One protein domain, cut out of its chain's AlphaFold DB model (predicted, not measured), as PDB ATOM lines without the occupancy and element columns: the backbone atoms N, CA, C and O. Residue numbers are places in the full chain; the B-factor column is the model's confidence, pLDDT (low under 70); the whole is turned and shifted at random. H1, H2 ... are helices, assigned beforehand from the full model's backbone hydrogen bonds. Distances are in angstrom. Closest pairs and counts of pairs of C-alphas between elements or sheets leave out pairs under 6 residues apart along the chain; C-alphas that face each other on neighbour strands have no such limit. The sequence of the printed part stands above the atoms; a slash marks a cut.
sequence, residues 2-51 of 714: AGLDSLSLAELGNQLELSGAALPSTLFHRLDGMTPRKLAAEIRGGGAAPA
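AT A GLANCE: This is residues 2 to 51 of the 714 residues of the protein "Hypothetical protein" of Emiliania huxleyi (UniProt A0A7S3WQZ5). Three helices make a loose triangle, with the longest, H1, on one side and the short H2 and the mid-length H3 across from it; no two of them touch, though H1 and H2 are near each other. The chain folds back after H1 to reach H2, turns again into H3, and the printed part ends in a tail, residues 46 to 51, that follows H3. The printed part has 50 residues with three named helices, H1, H2 and H3 in that order, and no named strand; its class is all helix. The whole is compact, with a radius of gyration of the C-alphas of 11.0 A, and elongated, spanning 35 by 21 by 16 A.

HOW THE PARTS SIT: H1, residues 6 to 18, is close to but not clearly touching H2, residues 27 to 30. Their closest C-alphas, those of Leu 9 and Phe 28, are 7.5 A apart, and their centres are 11.9 A apart. H3, residues 36 to 45, is apart from H1. H2 and H3 are only just apart, with their closest C-alphas 8.5 A from each other. In H1 and H3 every O i to N i+4 pair is within hydrogen-bond range; H2 is too short for such a pair, but its one O i to N i+3 pair is within range.

IN THESE COORDINATES: H1 has 13 residues and measures 18.4 A from C-alpha 6 at (29.043, -26.453, -61.260) to C-alpha 18 at (22.954, -19.164, -45.459). H3 has 10 residues and measures 13.6 A, ending at C-alpha 45 at (40.618, -24.084, -40.305). H2 has four residues and measures 5.4 A.

THE WHOLE: The C-alphas of Gly 3 and Pro 50 are the two farthest apart, at 35.5 A. The printed part has no cut. The link from H1 to H2 is short, with 8 residues, and that from H2 to H3 is tight, with 5. The mean pLDDT of the printed part is 70.7, and 20 residues are under 70, among them residues 18 to 20, 24 to 26 and 46 to 51.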
ATOM      1  N   ALA A   2      31.504 -37.169 -56.723       78.75
ATOM      2  CA  ALA A   2      30.149 -37.565 -56.308       78.75
ATOM      3  C   ALA A   2      29.010 -37.132 -57.268       78.75
ATOM      4  O   ALA A   2      27.854 -37.127 -56.870       78.75
ATOM      5  N   GLY A   3      29.326 -36.728 -58.505       84.94
ATOM      6  CA  GLY A   3      28.332 -36.256 -59.482       84.94
ATOM      7  C   GLY A   3      27.841 -34.813 -59.306       84.94
ATOM      8  O   GLY A   3      26.905 -34.426 -59.990       84.94
ATOM      9  N   LEU A   4      28.457 -34.011 -58.427       76.94
ATOM     10  CA  LEU A   4      28.154 -32.578 -58.328       76.94
ATOM     11  C   LEU A   4      28.704 -31.834 -59.550       76.94
ATOM     12  O   LEU A   4      29.906 -31.893 -59.820       76.94
ATOM     13  N   ASP A   5      27.824 -31.136 -60.256       80.69
ATOM     14  CA  ASP A   5      28.179 -30.198 -61.316       80.69
ATOM     15  C   ASP A   5      28.406 -28.780 -60.759       80.69
ATOM     16  O   ASP A   5      28.264 -28.514 -59.563       80.69
ATOM     17  N   SER A   6      28.790 -27.849 -61.633       68.75
ATOM     18  CA  SER A   6      29.043 -26.453 -61.260       68.75
ATOM     19  C   SER A   6      27.821 -25.752 -60.663       68.75
ATOM     20  O   SER A   6      27.986 -24.874 -59.820       68.75
ATOM     21  N   LEU A   7      26.606 -26.139 -61.066       58.97
ATOM     22  CA  LEU A   7      25.365 -25.550 -60.564       58.97
ATOM     23  C   LEU A   7      25.063 -26.043 -59.142       58.97
ATOM     24  O   LEU A   7      24.810 -25.248 -58.244       58.97
ATOM     25  N   SER A   8      25.192 -27.348 -58.918       75.94
ATOM     26  CA  SER A   8      25.036 -27.992 -57.612       75.94
ATOM     27  C   SER A   8      26.074 -27.491 -56.603       75.94
ATOM     28  O   SER A   8      25.808 -27.411 -55.406       75.94
ATOM     29  N   LEU A   9      27.269 -27.134 -57.083       77.12
ATOM     30  CA  LEU A   9      28.316 -26.522 -56.268       77.12
ATOM     31  C   LEU A   9      27.999 -25.072 -55.897       77.12
ATOM     32  O   LEU A   9      28.233 -24.694 -54.751       77.12
ATOM     33  N   ALA A  10      27.449 -24.283 -56.823       68.81
ATOM     34  CA  ALA A  10      26.973 -22.936 -56.519       68.81
ATOM     35  C   ALA A  10      25.850 -22.973 -55.469       68.81
ATOM     36  O   ALA A  10      25.905 -22.234 -54.487       68.81
ATOM     37  N   GLU A  11      24.902 -23.902 -55.612       74.81
ATOM     38  CA  GLU A  11      23.819 -24.093 -54.644       74.81
ATOM     39  C   GLU A  11      24.342 -24.534 -53.270       74.81
ATOM     40  O   GLU A  11      23.977 -23.958 -52.247       74.81
ATOM     41  N   LEU A  12      25.280 -25.485 -53.222       81.38
ATOM     42  CA  LEU A  12      25.951 -25.867 -51.977       81.38
ATOM     43  C   LEU A  12      26.658 -24.670 -51.317       81.38
ATOM     44  O   LEU A  12      26.649 -24.558 -50.091       81.38
ATOM     45  N   GLY A  13      27.260 -23.779 -52.109       77.38
ATOM     46  CA  GLY A  13      27.862 -22.541 -51.617       77.38
ATOM     47  C   GLY A  13      26.854 -21.608 -50.970       77.38
ATOM     48  O   GLY A  13      27.053 -21.214 -49.822       77.38
ATOM     49  N   ASN A  14      25.741 -21.350 -51.653       66.31
ATOM     50  CA  ASN A  14      24.652 -20.531 -51.130       66.31
ATOM     51  C   ASN A  14      24.101 -21.104 -49.816       66.31
ATOM     52  O   ASN A  14      23.960 -20.379 -48.836       66.31
ATOM     53  N   GLN A  15      23.848 -22.414 -49.753       75.50
ATOM     54  CA  GLN A  15      23.328 -23.074 -48.549       75.50
ATOM     55  C   GLN A  15      24.307 -22.998 -47.367       75.50
ATOM     56  O   GLN A  15      23.911 -22.778 -46.221       75.50
ATOM     57  N   LEU A  16      25.607 -23.140 -47.631       79.31
ATOM     58  CA  LEU A  16      26.640 -22.989 -46.608       79.31
ATOM     59  C   LEU A  16      26.745 -21.535 -46.121       79.31
ATOM     60  O   LEU A  16      26.825 -21.317 -44.911       79.31
ATOM     61  N   GLU A  17      26.670 -20.545 -47.008       72.19
ATOM     62  CA  GLU A  17      26.637 -19.128 -46.621       72.19
ATOM     63  C   GLU A  17      25.380 -18.777 -45.812       72.19
ATOM     64  O   GLU A  17      25.482 -18.117 -44.777       72.19
ATOM     65  N   LEU A  18      24.211 -19.298 -46.205       60.97
ATOM     66  CA  LEU A  18      22.954 -19.164 -45.459       60.97
ATOM     67  C   LEU A  18      23.037 -19.787 -44.058       60.97
ATOM     68  O   LEU A  18      22.445 -19.267 -43.114       60.97
ATOM     69  N   SER A  19      23.825 -20.855 -43.888       68.50
ATOM     70  CA  SER A  19      24.115 -21.451 -42.576       68.50
ATOM     71  C   SER A  19      25.094 -20.630 -41.717       68.50
ATOM     72  O   SER A  19      25.402 -21.006 -40.584       68.50
ATOM     73  N   GLY A  20      25.586 -19.498 -42.236       69.81
ATOM     74  CA  GLY A  20      26.546 -18.617 -41.575       69.81
ATOM     75  C   GLY A  20      28.004 -19.053 -41.731       69.81
ATOM     76  O   GLY A  20      28.871 -18.516 -41.035       69.81
ATOM     77  N   ALA A  21      28.300 -20.015 -42.612       75.69
ATOM     78  CA  ALA A  21      29.671 -20.403 -42.912       75.69
ATOM     79  C   ALA A  21      30.312 -19.368 -43.849       75.69
ATOM     80  O   ALA A  21      29.830 -19.122 -44.950       75.69
ATOM     81  N   ALA A  22      31.429 -18.773 -43.430       66.00
ATOM     82  CA  ALA A  22      32.218 -17.910 -44.301       66.00
ATOM     83  C   ALA A  22      33.037 -18.780 -45.265       66.00
ATOM     84  O   ALA A  22      34.008 -19.420 -44.856       66.00
ATOM     85  N   LEU A  23      32.652 -18.813 -46.540       75.38
ATOM     86  CA  LEU A  23      33.396 -19.538 -47.562       75.38
ATOM     87  C   LEU A  23      34.455 -18.624 -48.199       75.38
ATOM     88  O   LEU A  23      34.144 -17.506 -48.611       75.38
ATOM     89  N   PRO A  24      35.720 -19.061 -48.321       69.12
ATOM     90  CA  PRO A  24      36.681 -18.368 -49.167       69.12
ATOM     91  C   PRO A  24      36.174 -18.342 -50.614       69.12
ATOM     92  O   PRO A  24      35.802 -19.383 -51.151       69.12
ATOM     93  N   SER A  25      36.254 -17.201 -51.301       51.44
ATOM     94  CA  SER A  25      35.877 -17.092 -52.726       51.44
ATOM     95  C   SER A  25      36.664 -18.043 -53.641       51.44
ATOM     96  O   SER A  25      36.218 -18.396 -54.726       51.44
ATOM     97  N   THR A  26      37.832 -18.511 -53.188       64.62
ATOM     98  CA  THR A  26      38.679 -19.478 -53.903       64.62
ATOM     99  C   THR A  26      38.323 -20.940 -53.637       64.62
ATOM    100  O   THR A  26      38.893 -21.824 -54.276       64.62
ATOM    101  N   LEU A  27      37.393 -21.215 -52.719       73.69
ATOM    102  CA  LEU A  27      37.032 -22.570 -52.306       73.69
ATOM    103  C   LEU A  27      36.501 -23.397 -53.483       73.69
ATOM    104  O   LEU A  27      36.903 -24.546 -53.652       73.69
ATOM    105  N   PHE A  28      35.684 -22.780 -54.343       68.62
ATOM    106  CA  PHE A  28      35.095 -23.432 -55.516       68.62
ATOM    107  C   PHE A  28      36.108 -23.712 -56.635       68.62
ATOM    108  O   PHE A  28      35.923 -24.637 -57.420       68.62
ATOM    109  N   HIS A  29      37.236 -22.996 -56.655       62.84
ATOM    110  CA  HIS A  29      38.340 -23.250 -57.587       62.84
ATOM    111  C   HIS A  29      39.290 -24.363 -57.118       62.84
ATOM    112  O   HIS A  29      40.187 -24.754 -57.859       62.84
ATOM    113  N   ARG A  30      39.116 -24.876 -55.891       70.56
ATOM    114  CA  ARG A  30      39.960 -25.922 -55.283       70.56
ATOM    115  C   ARG A  30      39.202 -27.228 -55.036       70.56
ATOM    116  O   ARG A  30      39.593 -28.010 -54.173       70.56
ATOM    117  N   LEU A  31      38.097 -27.450 -55.746       67.75
ATOM    118  CA  LEU A  31      37.193 -28.568 -55.462       67.75
ATOM    119  C   LEU A  31      37.695 -29.938 -55.924       67.75
ATOM    120  O   LEU A  31      37.140 -30.956 -55.500       67.75
ATOM    121  N   ASP A  32      38.765 -29.988 -56.713       72.62
ATOM    122  CA  ASP A  32      39.393 -31.251 -57.087       72.62
ATOM    123  C   ASP A  32      39.897 -32.003 -55.847       72.62
ATOM    124  O   ASP A  32      40.720 -31.524 -55.062       72.62
ATOM    125  N   GLY A  33      39.352 -33.203 -55.634       80.69
ATOM    126  CA  GLY A  33      39.637 -34.031 -54.461       80.69
ATOM    127  C   GLY A  33      39.090 -33.479 -53.135       80.69
ATOM    128  O   GLY A  33      39.536 -33.916 -52.060       80.69
ATOM    129  N   MET A  34      38.155 -32.522 -53.180       82.69
ATOM    130  CA  MET A  34      37.470 -31.993 -52.002       82.69
ATOM    131  C   MET A  34      36.458 -33.019 -51.476       82.69
ATOM    132  O   MET A  34      35.593 -33.509 -52.195       82.69
ATOM    133  N   THR A  35      36.563 -33.348 -50.188       89.12
ATOM    134  CA  THR A  35      35.619 -34.232 -49.483       89.12
ATOM    135  C   THR A  35      34.837 -33.415 -48.458       89.12
ATOM    136  O   THR A  35      35.368 -32.404 -47.991       89.12
ATOM    137  N   PRO A  36      33.648 -33.853 -47.999       86.06
ATOM    138  CA  PRO A  36      32.923 -33.161 -46.930       86.06
ATOM    139  C   PRO A  36      33.786 -32.905 -45.684       86.06
ATOM    140  O   PRO A  36      33.700 -31.852 -45.059       86.06
ATOM    141  N   ARG A  37      34.695 -33.835 -45.353       88.38
ATOM    142  CA  ARG A  37      35.635 -33.686 -44.233       88.38
ATOM    143  C   ARG A  37      36.688 -32.603 -44.481       88.38
ATOM    144  O   ARG A  37      36.993 -31.871 -43.543       88.38
ATOM    145  N   LYS A  38      37.234 -32.501 -45.701       84.81
ATOM    146  CA  LYS A  38      38.179 -31.436 -46.092       84.81
ATOM    147  C   LYS A  38      37.482 -30.078 -46.151       84.81
ATOM    148  O   LYS A  38      37.990 -29.136 -45.568       84.81
ATOM    149  N   LEU A  39      36.285 -30.013 -46.731       84.38
ATOM    150  CA  LEU A  39      35.451 -28.812 -46.775       84.38
ATOM    151  C   LEU A  39      35.136 -28.298 -45.362       84.38
ATOM    152  O   LEU A  39      35.392 -27.143 -45.045       84.38
ATOM    153  N   ALA A  40      34.682 -29.178 -44.467       83.50
ATOM    154  CA  ALA A  40      34.453 -28.820 -43.070       83.50
ATOM    155  C   ALA A  40      35.751 -28.460 -42.324       83.50
ATOM    156  O   ALA A  40      35.712 -27.731 -41.337       83.50
ATOM    157  N   ALA A  41      36.904 -29.003 -42.726       81.75
ATOM    158  CA  ALA A  41      38.198 -28.622 -42.168       81.75
ATOM    159  C   ALA A  41      38.667 -27.253 -42.682       81.75
ATOM    160  O   ALA A  41      39.212 -26.506 -41.889       81.75
ATOM    161  N   GLU A  42      38.403 -26.895 -43.939       80.31
ATOM    162  CA  GLU A  42      38.650 -25.557 -44.500       80.31
ATOM    163  C   GLU A  42      37.745 -24.507 -43.844       80.31
ATOM    164  O   GLU A  42      38.232 -23.480 -43.389       80.31
ATOM    165  N   ILE A  43      36.452 -24.804 -43.669       80.31
ATOM    166  CA  ILE A  43      35.500 -23.917 -42.974       80.31
ATOM    167  C   ILE A  43      35.899 -23.700 -41.502       80.31
ATOM    168  O   ILE A  43      35.735 -22.610 -40.966       80.31
ATOM    169  N   ARG A  44      36.436 -24.731 -40.829       79.50
ATOM    170  CA  ARG A  44      36.907 -24.636 -39.432       79.50
ATOM    171  C   ARG A  44      38.327 -24.073 -39.299       79.50
ATOM    172  O   ARG A  44      38.656 -23.487 -38.271       79.50
ATOM    173  N   GLY A  45      39.175 -24.339 -40.290       71.50
ATOM    174  CA  GLY A  45      40.618 -24.084 -40.305       71.50
ATOM    175  C   GLY A  45      40.995 -22.743 -40.924       71.50
ATOM    176  O   GLY A  45      42.012 -22.168 -40.535       71.50
ATOM    177  N   GLY A  46      40.140 -22.188 -41.788       58.66
ATOM    178  CA  GLY A  46      40.013 -20.748 -41.969       58.66
ATOM    179  C   GLY A  46      39.511 -20.197 -40.648       58.66
ATOM    180  O   GLY A  46      38.307 -20.081 -40.455       58.66
ATOM    181  N   GLY A  47      40.438 -20.041 -39.698       41.19
ATOM    182  CA  GLY A  47      40.137 -19.951 -38.279       41.19
ATOM    183  C   GLY A  47      39.017 -18.969 -37.994       41.19
ATOM    184  O   GLY A  47      38.795 -18.025 -38.752       41.19
ATOM    185  N   ALA A  48      38.356 -19.168 -36.857       39.81
ATOM    186  CA  ALA A  48      37.584 -18.128 -36.208       39.81
ATOM    187  C   ALA A  48      38.480 -16.890 -36.000       39.81
ATOM    188  O   ALA A  48      39.009 -16.653 -34.917       39.81
ATOM    189  N   ALA A  49      38.675 -16.092 -37.050       36.53
ATOM    190  CA  ALA A  49      38.979 -14.691 -36.933       36.53
ATOM    191  C   ALA A  49      37.839 -14.176 -36.053       36.53
ATOM    192  O   ALA A  49      36.678 -14.354 -36.435       36.53
ATOM    193  N   PRO A  50      38.159 -13.706 -34.837       32.28
ATOM    194  CA  PRO A  50      37.214 -13.549 -33.737       32.28
ATOM    195  C   PRO A  50      36.026 -12.787 -34.270       32.28
ATOM    196  O   PRO A  50      36.249 -11.628 -34.594       32.28
ATOM    197  N   ALA A  51      34.880 -13.465 -34.465       38.38
ATOM    198  CA  ALA A  51      33.696 -12.973 -35.174       38.38
ATOM    199  C   ALA A  51      33.979 -11.614 -35.826       38.38
ATOM    200  O   ALA A  51      33.666 -10.603 -35.193       38.38
TER     201      ALA A  51